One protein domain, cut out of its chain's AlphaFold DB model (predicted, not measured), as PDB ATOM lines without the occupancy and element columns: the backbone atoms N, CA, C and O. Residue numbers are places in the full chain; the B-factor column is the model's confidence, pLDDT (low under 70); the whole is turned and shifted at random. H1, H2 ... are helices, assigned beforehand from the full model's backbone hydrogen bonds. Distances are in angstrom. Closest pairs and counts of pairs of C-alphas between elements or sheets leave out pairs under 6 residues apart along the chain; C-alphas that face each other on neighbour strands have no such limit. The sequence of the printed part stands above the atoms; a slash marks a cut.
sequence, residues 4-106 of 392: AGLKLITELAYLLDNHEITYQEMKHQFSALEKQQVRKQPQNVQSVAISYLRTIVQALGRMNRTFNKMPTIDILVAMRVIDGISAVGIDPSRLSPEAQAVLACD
ATOM      1  N   ALA A   4     249.145 253.874 287.561       80.94
ATOM      2  CA  ALA A   4     249.754 252.551 287.667       80.94
ATOM      3  C   ALA A   4     249.793 251.835 286.307       80.94
ATOM      4  O   ALA A   4     250.827 251.274 285.942       80.94
ATOM      5  N   GLY A   5     248.712 251.919 285.526       82.44
ATOM      6  CA  GLY A   5     248.661 251.397 284.162       82.44
ATOM      7  C   GLY A   5     249.676 252.069 283.234       82.44
ATOM      8  O   GLY A   5     250.395 251.380 282.517       82.44
ATOM      9  N   LEU A   6     249.804 253.401 283.294       85.69
ATOM     10  CA  LEU A   6     250.804 254.138 282.506       85.69
ATOM     11  C   LEU A   6     252.242 253.731 282.855       85.69
ATOM     12  O   LEU A   6     253.078 253.555 281.964       85.69
ATOM     13  N   LYS A   7     252.524 253.548 284.148       87.44
ATOM     14  CA  LYS A   7     253.829 253.076 284.616       87.44
ATOM     15  C   LYS A   7     254.152 251.690 284.051       87.44
ATOM     16  O   LYS A   7     255.224 251.514 283.484       87.44
ATOM     17  N   LEU A   8     253.211 250.749 284.137       87.31
ATOM     18  CA  LEU A   8     253.401 249.392 283.621       87.31
ATOM     19  C   LEU A   8     253.637 249.376 282.105       87.31
ATOM     20  O   LEU A   8     254.518 248.668 281.632       87.31
ATOM     21  N   ILE A   9     252.896 250.179 281.337       88.44
ATOM     22  CA  ILE A   9     253.100 250.296 279.884       88.44
ATOM     23  C   ILE A   9     254.522 250.773 279.569       88.44
ATOM     24  O   ILE A   9     255.169 250.234 278.676       88.44
ATOM     25  N   THR A  10     255.015 251.755 280.327       89.88
ATOM     26  CA  THR A  10     256.369 252.296 280.154       89.88
ATOM     27  C   THR A  10     257.437 251.254 280.494       89.88
ATOM     28  O   THR A  10     258.408 251.105 279.757       89.88
ATOM     29  N   GLU A  11     257.247 250.494 281.577       90.69
ATOM     30  CA  GLU A  11     258.139 249.392 281.961       90.69
ATOM     31  C   GLU A  11     258.172 248.295 280.887       90.69
ATOM     32  O   GLU A  11     259.247 247.852 280.495       90.69
ATOM     33  N   LEU A  12     257.013 247.896 280.354       91.69
ATOM     34  CA  LEU A  12     256.927 246.891 279.290       91.69
ATOM     35  C   LEU A  12     257.563 247.366 277.981       91.69
ATOM     36  O   LEU A  12     258.237 246.580 277.323       91.69
ATOM     37  N   ALA A  13     257.378 248.637 277.611       91.19
ATOM     38  CA  ALA A  13     258.034 249.217 276.441       91.19
ATOM     39  C   ALA A  13     259.562 249.166 276.582       91.19
ATOM     40  O   ALA A  13     260.243 248.699 275.677       91.19
ATOM     41  N   TYR A  14     260.087 249.525 277.758       92.56
ATOM     42  CA  TYR A  14     261.518 249.433 278.043       92.56
ATOM     43  C   TYR A  14     262.051 247.995 277.938       92.56
ATOM     44  O   TYR A  14     263.128 247.772 277.389       92.56
ATOM     45  N   LEU A  15     261.309 247.003 278.442       92.88
ATOM     46  CA  LEU A  15     261.708 245.597 278.311       92.88
ATOM     47  C   LEU A  15     261.690 245.129 276.848       92.88
ATOM     48  O   LEU A  15     262.569 244.373 276.442       92.88
ATOM     49  N   LEU A  16     260.714 245.574 276.051       91.94
ATOM     50  CA  LEU A  16     260.638 245.235 274.629       91.94
ATOM     51  C   LEU A  16     261.807 245.841 273.837       91.94
ATOM     52  O   LEU A  16     262.416 245.145 273.025       91.94
ATOM     53  N   ASP A  17     262.136 247.109 274.098       90.12
ATOM     54  CA  ASP A  17     263.222 247.831 273.422       90.12
ATOM     55  C   ASP A  17     264.595 247.193 273.689       90.12
ATOM     56  O   ASP A  17     265.464 247.213 272.821       90.12
ATOM     57  N   ASN A  18     264.776 246.575 274.862       90.00
ATOM     58  CA  ASN A  18     265.982 245.815 275.213       90.00
ATOM     59  C   ASN A  18     265.914 244.331 274.810       90.00
ATOM     60  O   ASN A  18     266.770 243.545 275.209       90.00
ATOM     61  N   HIS A  19     264.888 243.927 274.054       91.81
ATOM     62  CA  HIS A  19     264.642 242.538 273.654       91.81
ATOM     63  C   HIS A  19     264.535 241.561 274.834       91.81
ATOM     64  O   HIS A  19     264.768 240.370 274.691       91.81
ATOM     65  N   GLU A  20     264.150 242.036 276.014       90.25
ATOM     66  CA  GLU A  20     263.966 241.188 277.194       90.25
ATOM     67  C   GLU A  20     262.599 240.496 277.215       90.25
ATOM     68  O   GLU A  20     262.408 239.496 277.905       90.25
ATOM     69  N   ILE A  21     261.642 241.023 276.452       91.81
ATOM     70  CA  ILE A  21     260.353 240.389 276.181       91.81
ATOM     71  C   ILE A  21     260.061 240.421 274.687       91.81
ATOM     72  O   ILE A  21     260.574 241.261 273.947       91.81
ATOM     73  N   THR A  22     259.185 239.526 274.242       90.94
ATOM     74  CA  THR A  22     258.703 239.518 272.862       90.94
ATOM     75  C   THR A  22     257.579 240.530 272.665       90.94
ATOM     76  O   THR A  22     256.837 240.870 273.595       90.94
ATOM     77  N   TYR A  23     257.367 240.953 271.417       88.06
ATOM     78  CA  TYR A  23     256.187 241.745 271.057       88.06
ATOM     79  C   TYR A  23     254.864 241.035 271.407       88.06
ATOM     80  O   TYR A  23     253.888 241.676 271.803       88.06
ATOM     81  N   GLN A  24     254.825 239.704 271.306       87.44
ATOM     82  CA  GLN A  24     253.657 238.910 271.682       87.44
ATOM     83  C   GLN A  24     253.358 239.012 273.181       87.44
ATOM     84  O   GLN A  24     252.203 239.213 273.561       87.44
ATOM     85  N   GLU A  25     254.381 238.929 274.035       90.06
ATOM     86  CA  GLU A  25     254.191 239.097 275.475       90.06
ATOM     87  C   GLU A  25     253.692 240.508 275.805       90.06
ATOM     88  O   GLU A  25     252.732 240.646 276.563       90.06
ATOM     89  N   MET A  26     254.233 241.550 275.161       90.44
ATOM     90  CA  MET A  26     253.718 242.920 275.307       90.44
ATOM     91  C   MET A  26     252.231 243.012 274.926       90.44
ATOM     92  O   MET A  26     251.422 243.533 275.698       90.44
ATOM     93  N   LYS A  27     251.842 242.456 273.769       88.44
ATOM     94  CA  LYS A  27     250.444 242.436 273.307       88.44
ATOM     95  C   LYS A  27     249.534 241.735 274.313       88.44
ATOM     96  O   LYS A  27     248.446 242.222 274.613       88.44
ATOM     97  N   HIS A  28     249.981 240.611 274.862       89.81
ATOM     98  CA  HIS A  28     249.226 239.882 275.865       89.81
ATOM     99  C   HIS A  28     249.058 240.657 277.182       89.81
ATOM    100  O   HIS A  28     247.971 240.630 277.768       89.81
ATOM    101  N   GLN A  29     250.100 241.355 277.642       90.94
ATOM    102  CA  GLN A  29     250.032 242.228 278.818       90.94
ATOM    103  C   GLN A  29     249.053 243.387 278.591       90.94
ATOM    104  O   GLN A  29     248.223 243.669 279.456       90.94
ATOM    105  N   PHE A  30     249.066 244.002 277.405       88.75
ATOM    106  CA  PHE A  30     248.109 245.051 277.043       88.75
ATOM    107  C   PHE A  30     246.670 244.550 276.987       88.75
ATOM    108  O   PHE A  30     245.794 245.161 277.594       88.75
ATOM    109  N   SER A  31     246.417 243.404 276.357       89.12
ATOM    110  CA  SER A  31     245.073 242.820 276.342       89.12
ATOM    111  C   SER A  31     244.556 242.484 277.746       89.12
ATOM    112  O   SER A  31     243.357 242.596 277.998       89.12
ATOM    113  N   ALA A  32     245.430 242.072 278.671       88.88
ATOM    114  CA  ALA A  32     245.051 241.855 280.066       88.88
ATOM    115  C   ALA A  32     244.710 243.179 280.770       88.88
ATOM    116  O   ALA A  32     243.675 243.267 281.427       88.88
ATOM    117  N   LEU A  33     245.525 244.220 280.569       86.88
ATOM    118  CA  LEU A  33     245.287 245.568 281.096       86.88
ATOM    119  C   LEU A  33     243.956 246.161 280.619       86.88
ATOM    120  O   LEU A  33     243.188 246.669 281.434       86.88
ATOM    121  N   GLU A  34     243.651 246.057 279.324       86.94
ATOM    122  CA  GLU A  34     242.382 246.520 278.742       86.94
ATOM    123  C   GLU A  34     241.174 245.812 279.363       86.94
ATOM    124  O   GLU A  34     240.151 246.437 279.642       86.94
ATOM    125  N   LYS A  35     241.312 244.511 279.635       88.94
ATOM    126  CA  LYS A  35     240.283 243.685 280.280       88.94
ATOM    127  C   LYS A  35     240.269 243.808 281.805       88.94
ATOM    128  O   LYS A  35     239.488 243.106 282.443       88.94
ATOM    129  N   GLN A  36     241.120 244.654 282.390       85.62
ATOM    130  CA  GLN A  36     241.299 244.792 283.841       85.62
ATOM    131  C   GLN A  36     241.630 243.459 284.539       85.62
ATOM    132  O   GLN A  36     241.214 243.198 285.667       85.62
ATOM    133  N   GLN A  37     242.379 242.595 283.855       86.44
ATOM    134  CA  GLN A  37     242.817 241.299 284.357       86.44
ATOM    135  C   GLN A  37     244.243 241.385 284.894       86.44
ATOM    136  O   GLN A  37     245.128 241.979 284.279       86.44
ATOM    137  N   VAL A  38     244.481 240.735 286.033       79.69
ATOM    138  CA  VAL A  38     245.826 240.621 286.600       79.69
ATOM    139  C   VAL A  38     246.605 239.572 285.813       79.69
ATOM    140  O   VAL A  38     246.271 238.388 285.838       79.69
ATOM    141  N   ARG A  39     247.674 240.000 285.143       83.38
ATOM    142  CA  ARG A  39     248.676 239.116 284.541       83.38
ATOM    143  C   ARG A  39     249.978 239.247 285.321       83.38
ATOM    144  O   ARG A  39     250.326 240.330 285.789       83.38
ATOM    145  N   LYS A  40     250.690 238.133 285.494       85.00
ATOM    146  CA  LYS A  40     252.025 238.166 286.098       85.00
ATOM    147  C   LYS A  40     252.944 238.993 285.199       85.00
ATOM    148  O   LYS A  40     252.945 238.793 283.987       85.00
ATOM    149  N   GLN A  41     253.697 239.910 285.795       83.50
ATOM    150  CA  GLN A  41     254.731 240.645 285.073       83.50
ATOM    151  C   GLN A  41     255.828 239.683 284.591       83.50
ATOM    152  O   GLN A  41     256.006 238.633 285.220       83.50
ATOM    153  N   PRO A  42     256.559 240.028 283.517       84.81
ATOM    154  CA  PRO A  42     257.712 239.258 283.065       84.81
ATOM    155  C   PRO A  42     258.678 238.974 284.221       84.81
ATOM    156  O   PRO A  42     259.102 239.880 284.938       84.81
ATOM    157  N   GLN A  43     258.983 237.694 284.425       75.94
ATOM    158  CA  GLN A  43     259.951 237.214 285.411       75.94
ATOM    159  C   GLN A  43     261.177 236.685 284.668       75.94
ATOM    160  O   GLN A  43     261.062 236.295 283.510       75.94
ATOM    161  N   ASN A  44     262.330 236.645 285.338       77.75
ATOM    162  CA  ASN A  44     263.591 236.171 284.756       77.75
ATOM    163  C   ASN A  44     264.032 236.976 283.524       77.75
ATOM    164  O   ASN A  44     264.481 236.406 282.538       77.75
ATOM    165  N   VAL A  45     263.912 238.300 283.598       84.69
ATOM    166  CA  VAL A  45     264.459 239.226 282.599       84.69
ATOM    167  C   VAL A  45     265.602 240.039 283.208       84.69
ATOM    168  O   VAL A  45     265.590 240.319 284.415       84.69
ATOM    169  N   GLN A  46     266.595 240.399 282.393       85.12
ATOM    170  CA  GLN A  46     267.848 240.993 282.864       85.12
ATOM    171  C   GLN A  46     267.611 242.274 283.675       85.12
ATOM    172  O   GLN A  46     268.132 242.418 284.781       85.12
ATOM    173  N   SER A  47     266.776 243.186 283.184       88.00
ATOM    174  CA  SER A  47     266.490 244.456 283.849       88.00
ATOM    175  C   SER A  47     265.754 244.280 285.173       88.00
ATOM    176  O   SER A  47     265.987 245.047 286.111       88.00
ATOM    177  N   VAL A  48     264.904 243.255 285.302       85.06
ATOM    178  CA  VAL A  48     264.254 242.928 286.582       85.06
ATOM    179  C   VAL A  48     265.285 242.397 287.576       85.06
ATOM    180  O   VAL A  48     265.315 242.869 288.715       85.06
ATOM    181  N   ALA A  49     266.172 241.497 287.143       82.31
ATOM    182  CA  ALA A  49     267.248 240.968 287.982       82.31
ATOM    183  C   ALA A  49     268.207 242.080 288.454       82.31
ATOM    184  O   ALA A  49     268.489 242.203 289.649       82.31
ATOM    185  N   ILE A  50     268.625 242.969 287.545       84.19
ATOM    186  CA  ILE A  50     269.482 244.123 287.859       84.19
ATOM    187  C   ILE A  50     268.763 245.114 288.784       84.19
ATOM    188  O   ILE A  50     269.360 245.622 289.736       84.19
ATOM    189  N   SER A  51     267.477 245.396 288.555       86.31
ATOM    190  CA  SER A  51     266.688 246.290 289.418       86.31
ATOM    191  C   SER A  51     266.563 245.743 290.844       86.31
ATOM    192  O   SER A  51     266.674 246.501 291.820       86.31
ATOM    193  N   TYR A  52     266.388 244.425 290.975       86.25
ATOM    194  CA  TYR A  52     266.365 243.744 292.263       86.25
ATOM    195  C   TYR A  52     267.722 243.851 292.968       86.25
ATOM    196  O   TYR A  52     267.790 244.362 294.089       86.25
ATOM    197  N   LEU A  53     268.816 243.501 292.281       85.81
ATOM    198  CA  LEU A  53     270.172 243.611 292.823       85.81
ATOM    199  C   LEU A  53     270.524 245.049 293.229       85.81
ATOM    200  O   LEU A  53     271.063 245.267 294.314       85.81
ATOM    201  N   ARG A  54     270.155 246.055 292.428       88.38
ATOM    202  CA  ARG A  54     270.347 247.476 292.766       88.38
ATOM    203  C   ARG A  54     269.729 247.827 294.117       88.38
ATOM    204  O   ARG A  54     270.330 248.573 294.886       88.38
ATOM    205  N   THR A  55     268.543 247.300 294.415       89.69
ATOM    206  CA  THR A  55     267.858 247.543 295.694       89.69
ATOM    207  C   THR A  55     268.641 246.939 296.862       89.69
ATOM    208  O   THR A  55     268.813 247.592 297.891       89.69
ATOM    209  N   ILE A  56     269.189 245.733 296.680       88.75
ATOM    210  CA  ILE A  56     270.044 245.069 297.675       88.75
ATOM    211  C   ILE A  56     271.347 245.847 297.888       88.75
ATOM    212  O   ILE A  56     271.689 246.164 299.026       88.75
ATOM    213  N   VAL A  57     272.027 246.250 296.812       88.69
ATOM    214  CA  VAL A  57     273.250 247.069 296.880       88.69
ATOM    215  C   VAL A  57     272.986 248.393 297.600       88.69
ATOM    216  O   VAL A  57     273.787 248.817 298.430       88.69
ATOM    217  N   GLN A  58     271.847 249.042 297.345       88.50
ATOM    218  CA  GLN A  58     271.464 250.261 298.060       88.50
ATOM    219  C   GLN A  58     271.220 250.009 299.552       88.50
ATOM    220  O   GLN A  58     271.639 250.831 300.368       88.50
ATOM    221  N   ALA A  59     270.569 248.901 299.917       89.06
ATOM    222  CA  ALA A  59     270.331 248.533 301.313       89.06
ATOM    223  C   ALA A  59     271.649 248.274 302.061       89.06
ATOM    224  O   ALA A  59     271.879 248.866 303.117       89.06
ATOM    225  N   LEU A  60     272.557 247.496 301.470       88.75
ATOM    226  CA  LEU A  60     273.902 247.260 302.008       88.75
ATOM    227  C   LEU A  60     274.704 248.568 302.094       88.75
ATOM    228  O   LEU A  60     275.305 248.888 303.118       88.75
ATOM    229  N   GLY A  61     274.613 249.418 301.070       85.81
ATOM    230  CA  GLY A  61     275.255 250.732 301.055       85.81
ATOM    231  C   GLY A  61     274.752 251.688 302.146       85.81
ATOM    232  O   GLY A  61     275.487 252.590 302.553       85.81
ATOM    233  N   ARG A  62     273.526 251.515 302.663       85.50
ATOM    234  CA  ARG A  62     273.033 252.283 303.824       85.50
ATOM    235  C   ARG A  62     273.758 251.878 305.109       85.50
ATOM    236  O   ARG A  62     274.051 252.767 305.908       85.50
ATOM    237  N   MET A  63     274.116 250.601 305.277       80.62
ATOM    238  CA  MET A  63     274.934 250.122 306.406       80.62
ATOM    239  C   MET A  63     276.339 250.734 306.372       80.62
ATOM    240  O   MET A  63     276.909 251.099 307.403       80.62
ATOM    241  N   ASN A  64     276.856 250.983 305.168       74.94
ATOM    242  CA  ASN A  64     278.175 251.576 304.970       74.94
ATOM    243  C   ASN A  64     278.276 253.064 305.352       74.94
ATOM    244  O   ASN A  64     279.368 253.624 305.311       74.94
ATOM    245  N   ARG A  65     277.210 253.691 305.865       76.75
ATOM    246  CA  ARG A  65     277.211 255.104 306.296       76.75
ATOM    247  C   ARG A  65     277.509 255.336 307.782       76.75
ATOM    248  O   ARG A  65     277.524 256.481 308.220       76.75
ATOM    249  N   THR A  66     277.739 254.286 308.566       73.50
ATOM    250  CA  THR A  66     278.098 254.410 309.991       73.50
ATOM    251  C   THR A  66     279.572 254.788 310.189       73.50
ATOM    252  O   THR A  66     280.436 254.273 309.481       73.50
ATOM    253  N   PHE A  67     279.858 255.667 311.157       71.56
ATOM    254  CA  PHE A  67     281.221 256.124 311.485       71.56
ATOM    255  C   PHE A  67     282.054 255.041 312.193       71.56
ATOM    256  O   PHE A  67     283.226 254.856 311.884       71.56
ATOM    257  N   ASN A  68     281.428 254.272 313.089       75.75
ATOM    258  CA  ASN A  68     282.065 253.142 313.766       75.75
ATOM    259  C   ASN A  68     281.881 251.872 312.926       75.75
ATOM    260  O   ASN A  68     280.800 251.278 312.922       75.75
ATOM    261  N   LYS A  69     282.926 251.475 312.193       74.94
ATOM    262  CA  LYS A  69     282.959 250.210 311.450       74.94
ATOM    263  C   LYS A  69     283.379 249.069 312.365       74.94
ATOM    264  O   LYS A  69     284.386 249.175 313.059       74.94
ATOM    265  N   MET A  70     282.604 247.987 312.355       79.56
ATOM    266  CA  MET A  70     283.001 246.745 313.011       79.56
ATOM    267  C   MET A  70     284.082 246.045 312.172       79.56
ATOM    268  O   MET A  70     283.993 246.097 310.945       79.56
ATOM    269  N   PRO A  71     285.071 245.374 312.793       81.38
ATOM    270  CA  PRO A  71     286.087 244.606 312.065       81.38
ATOM    271  C   PRO A  71     285.499 243.461 311.230       81.38
ATOM    272  O   PRO A  71     286.022 243.141 310.167       81.38
ATOM    273  N   THR A  72     284.397 242.878 311.707       84.56
ATOM    274  CA  THR A  72     283.651 241.803 311.047       84.56
ATOM    275  C   THR A  72     282.181 242.196 310.984       84.56
ATOM    276  O   THR A  72     281.636 242.710 311.964       84.56
ATOM    277  N   ILE A  73     281.546 241.976 309.834       84.00
ATOM    278  CA  ILE A  73     280.129 242.268 309.603       84.00
ATOM    279  C   ILE A  73     279.442 240.965 309.208       84.00
ATOM    280  O   ILE A  73     279.718 240.423 308.141       84.00
ATOM    281  N   ASP A  74     278.521 240.496 310.045       87.44
ATOM    282  CA  ASP A  74     277.661 239.361 309.720       87.44
ATOM    283  C   ASP A  74     276.393 239.860 309.021       87.44
ATOM    284  O   ASP A  74     275.654 240.696 309.551       87.44
ATOM    285  N   ILE A  75     276.132 239.351 307.816       87.56
ATOM    286  CA  ILE A  75     274.962 239.722 307.015       87.56
ATOM    287  C   ILE A  75     274.003 238.538 306.986       87.56
ATOM    288  O   ILE A  75     274.275 237.511 306.368       87.56
ATOM    289  N   LEU A  76     272.843 238.699 307.622       90.06
ATOM    290  CA  LEU A  76     271.766 237.723 307.527       90.06
ATOM    291  C   LEU A  76     270.897 238.033 306.304       90.06
ATOM    292  O   LEU A  76     270.214 239.059 306.264       90.06
ATOM    293  N   VAL A  77     270.895 237.136 305.320       87.75
ATOM    294  CA  VAL A  77     270.098 237.272 304.094       87.75
ATOM    295  C   VAL A  77     269.104 236.122 303.991       87.75
ATOM    296  O   VAL A  77     269.443 234.962 304.201       87.75
ATOM    297  N   ALA A  78     267.849 236.441 303.675       89.56
ATOM    298  CA  ALA A  78     266.831 235.424 303.440       89.56
ATOM    299  C   ALA A  78     267.082 234.705 302.106       89.56
ATOM    300  O   ALA A  78     267.388 235.367 301.116       89.56
ATOM    301  N   MET A  79     266.845 233.388 302.045       85.31
ATOM    302  CA  MET A  79     267.102 232.587 300.835       85.31
ATOM    303  C   MET A  79     266.398 233.146 299.590       85.31
ATOM    304  O   MET A  79     267.026 233.317 298.559       85.31
ATOM    305  N   ARG A  80     265.151 233.616 299.735       84.50
ATOM    306  CA  ARG A  80     264.387 234.283 298.659       84.50
ATOM    307  C   ARG A  80     265.089 235.486 298.008       84.50
ATOM    308  O   ARG A  80     264.714 235.882 296.913       84.50
ATOM    309  N   VAL A  81     266.015 236.134 298.720       84.81
ATOM    310  CA  VAL A  81     266.814 237.248 298.189       84.81
ATOM    311  C   VAL A  81     267.964 236.697 297.359       84.81
ATOM    312  O   VAL A  81     268.199 237.200 296.268       84.81
ATOM    313  N   ILE A  82     268.622 235.640 297.841       83.75
ATOM    314  CA  ILE A  82     269.640 234.907 297.080       83.75
ATOM    315  C   ILE A  82     269.027 234.345 295.792       83.75
ATOM    316  O   ILE A  82     269.601 234.508 294.726       83.75
ATOM    317  N   ASP A  83     267.797 233.835 295.860       78.56
ATOM    318  CA  ASP A  83     267.045 233.352 294.695       78.56
ATOM    319  C   ASP A  83     266.659 234.467 293.699       78.56
ATOM    320  O   ASP A  83     266.233 234.189 292.579       78.56
ATOM    321  N   GLY A  84     266.747 235.742 294.075       75.50
ATOM    322  CA  GLY A  84     266.324 236.861 293.226       75.50
ATOM    323  C   GLY A  84     267.470 237.661 292.609       75.50
ATOM    324  O   GLY A  84     267.238 238.433 291.679       75.50
ATOM    325  N   ILE A  85     268.690 237.531 293.140       78.44
ATOM    326  CA  ILE A  85     269.861 238.280 292.667       78.44
ATOM    327  C   ILE A  85     270.529 237.572 291.486       78.44
ATOM    328  O   ILE A  85     270.345 236.381 291.270       78.44
ATOM    329  N   SER A  86     271.270 238.338 290.690       76.44
ATOM    330  CA  SER A  86     272.091 237.839 289.590       76.44
ATOM    331  C   SER A  86     273.228 238.829 289.358       76.44
ATOM    332  O   SER A  86     272.984 240.034 289.340       76.44
ATOM    333  N   ALA A  87     274.456 238.339 289.181       72.06
ATOM    334  CA  ALA A  87     275.614 239.182 288.880       72.06
ATOM    335  C   ALA A  87     275.696 239.599 287.396       72.06
ATOM    336  O   ALA A  87     276.611 240.332 287.016       72.06
ATOM    337  N   VAL A  88     274.760 239.153 286.546       71.75
ATOM    338  CA  VAL A  88     274.882 239.316 285.093       71.75
ATOM    339  C   VAL A  88     274.919 240.793 284.691       71.75
ATOM    340  O   VAL A  88     274.049 241.590 285.042       71.75
ATOM    341  N   GLY A  89     275.940 241.149 283.906       66.50
ATOM    342  CA  GLY A  89     276.157 242.506 283.403       66.50
ATOM    343  C   GLY A  89     276.786 243.466 284.417       66.50
ATOM    344  O   GLY A  89     276.883 244.660 284.135       66.50
ATOM    345  N   ILE A  90     277.225 242.975 285.580       73.25
ATOM    346  CA  ILE A  90     277.888 243.777 286.609       73.25
ATOM    347  C   ILE A  90     279.280 243.220 286.873       73.25
ATOM    348  O   ILE A  90     279.449 242.032 287.105       73.25
ATOM    349  N   ASP A  91     280.273 244.105 286.888       76.75
ATOM    350  CA  ASP A  91     281.622 243.785 287.349       76.75
ATOM    351  C   ASP A  91     281.623 243.661 288.886       76.75
ATOM    352  O   ASP A  91     281.472 244.683 289.574       76.75
ATOM    353  N   PRO A  92     281.799 242.449 289.454       74.50
ATOM    354  CA  PRO A  92     281.743 242.249 290.898       74.50
ATOM    355  C   PRO A  92     282.820 243.040 291.646       74.50
ATOM    356  O   PRO A  92     282.601 243.430 292.792       74.50
ATOM    357  N   SER A  93     283.951 243.351 291.000       80.62
ATOM    358  CA  SER A  93     285.047 244.112 291.615       80.62
ATOM    359  C   SER A  93     284.664 245.559 291.942       80.62
ATOM    360  O   SER A  93     285.262 246.186 292.818       80.62
ATOM    361  N   ARG A  94     283.628 246.087 291.280       83.31
ATOM    362  CA  ARG A  94     283.084 247.430 291.525       83.31
ATOM    363  C   ARG A  94     282.073 247.473 292.665       83.31
ATOM    364  O   ARG A  94     281.627 248.557 293.043       83.31
ATOM    365  N   LEU A  95     281.687 246.318 293.198       85.88
ATOM    366  CA  LEU A  95     280.742 246.217 294.297       85.88
ATOM    367  C   LEU A  95     281.467 246.279 295.641       85.88
ATOM    368  O   LEU A  95     282.621 245.880 295.770       85.88
ATOM    369  N   SER A  96     280.770 246.765 296.663       87.50
ATOM    370  CA  SER A  96     281.250 246.732 298.047       87.50
ATOM    371  C   SER A  96     281.498 245.291 298.526       87.50
ATOM    372  O   SER A  96     280.753 244.405 298.090       87.50
ATOM    373  N   PRO A  97     282.428 245.050 299.471       88.12
ATOM    374  CA  PRO A  97     282.701 243.715 300.014       88.12
ATOM    375  C   PRO A  97     281.446 242.988 300.516       88.12
ATOM    376  O   PRO A  97     281.287 241.794 300.286       88.12
ATOM    377  N   GLU A  98     280.503 243.719 301.119       88.88
ATOM    378  CA  GLU A  98     279.229 243.171 301.592       88.88
ATOM    379  C   GLU A  98     278.372 242.634 300.437       88.88
ATOM    380  O   GLU A  98     277.807 241.547 300.516       88.88
ATOM    381  N   ALA A  99     278.291 243.385 299.339       88.69
ATOM    382  CA  ALA A  99     277.536 242.990 298.150       88.69
ATOM    383  C   ALA A  99     278.191 241.808 297.422       88.69
ATOM    384  O   ALA A  99     277.481 240.920 296.956       88.69
ATOM    385  N   GLN A 100     279.528 241.767 297.368       88.75
ATOM    386  CA  GLN A 100     280.269 240.622 296.834       88.75
ATOM    387  C   GLN A 100     280.006 239.358 297.662       88.75
ATOM    388  O   GLN A 100     279.730 238.308 297.090       88.75
ATOM    389  N   ALA A 101     280.018 239.464 298.996       88.94
ATOM    390  CA  ALA A 101     279.730 238.343 299.886       88.94
ATOM    391  C   ALA A 101     278.305 237.798 299.697       88.94
ATOM    392  O   ALA A 101     278.111 236.587 299.668       88.94
ATOM    393  N   VAL A 102     277.311 238.676 299.512       88.94
ATOM    394  CA  VAL A 102     275.927 238.257 299.236       88.94
ATOM    395  C   VAL A 102     275.793 237.592 297.864       88.94
ATOM    396  O   VAL A 102     275.098 236.587 297.753       88.94
ATOM    397  N   LEU A 103     276.462 238.110 296.829       86.00
ATOM    398  CA  LEU A 103     276.454 237.498 295.495       86.00
ATOM    399  C   LEU A 103     277.164 236.142 295.467       86.00
ATOM    400  O   LEU A 103     276.711 235.245 294.768       86.00
ATOM    401  N   ALA A 104     278.227 235.966 296.254       85.31
ATOM    402  CA  ALA A 104     278.936 234.692 296.366       85.31
ATOM    403  C   ALA A 104     278.075 233.565 296.971       85.31
ATOM    404  O   ALA A 104     278.410 232.392 296.819       85.31
ATOM    405  N   CYS A 105     276.969 233.904 297.643       84.25
ATOM    406  CA  CYS A 105     275.996 232.929 298.130       84.25
ATOM    407  C   CYS A 105     275.065 232.400 297.025       84.25
ATOM    408  O   CYS A 105     274.367 231.416 297.267       84.25
ATOM    409  N   ASP A 106     275.016 233.031 295.846       77.88
ATOM    410  CA  ASP A 106     274.233 232.529 294.716       77.88
ATOM    411  C   ASP A 106     274.996 231.411 293.993       77.88
ATOM    412  O   ASP A 106     276.019 231.637 293.351       77.88
TER     413      ASP A 106
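AT A GLANCE: This is residues 4 to 106 of the 392 residues of an uncharacterized protein of Lactobacillus selangorensis (UniProt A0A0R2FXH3). Two lobes sit at the two ends of a loose, drawn-out model: a helical hairpin of H1 and H2, its helices side by side, and a second lobe in which H5 packs on residues 56 to 60 of the long helix H3, with short H4 close to H5 and long loops between them. H3 begins close to H1 and runs away from the hairpin into the second lobe, beyond which the loop of residues 65 to 72 sticks out. The printed part has 103 residues, with five named helices in the order H1, H2, H3, H4, H5 and no named strand, and its class is all helix. It is loose, with a radius of gyration of the C-alphas of 17.5 A and spans of 55 by 24 by 22 A.

IN THESE COORDINATES: Find C-alpha 4 at (249.754, 252.551, 287.667); from there H1, residues 4 to 17, runs 20.2 A to C-alpha 17. H2, residues 23 to 34, covers 16.5 A. Look next at C-alpha 46 at (267.848, 240.993, 282.864), where H3, residues 46 to 63, begins its 26.2 A. H4, residues 79 to 82, is 5.1 A long. H5, residues 97 to 104, runs 10.4 A and ends at C-alpha 104, at (278.936, 234.692, 296.366).

HOW THE PARTS SIT: Start with the hairpin of H1 and H2, joined by a tight link of 5 residues. They touch, the closest C-alphas being those of Leu 12 and Met 26, 6.5 A apart, and run opposite ways at a shallow tilt of 6 degrees. H1 and H3 are close but not clearly touching, with the closest C-alphas, of Leu 15 and Ser 47, 7.4 A apart; their tilt is steep, 67 degrees. H2 and H3 are apart. Farther along, residues 56 to 60 of H3 touch H5, and the closest C-alphas are those of Val 57 and Ala 99, 6.1 A apart. H3 and H5 run opposite ways at a tilt of 38 degrees, only just steep. H4 and H5 are close but not clearly touching, with C-alphas Ile 82 and Val 102 closest at 7.4 A, while H3 and H4 are only just apart, at 8.5 A. In the backbones of H1, H2 and H5 every O i to N i+4 pair is within hydrogen-bond range, in H3 13 of 14 are, and H4 is too short for such a pair.

THE WHOLE: Look for the two C-alphas farthest apart at Lys 35 and Pro 71, 55.8 A. The printed part has no cut, and the links from H2 to H3, H3 to H4 and H4 to H5 are long, with 11, 15 and 14 residues. Residues 65 to 72 stand free; without them the body spans 49 by 23 by 20 A. The mean pLDDT of the printed part is 84.9, and residue 89 is under 70.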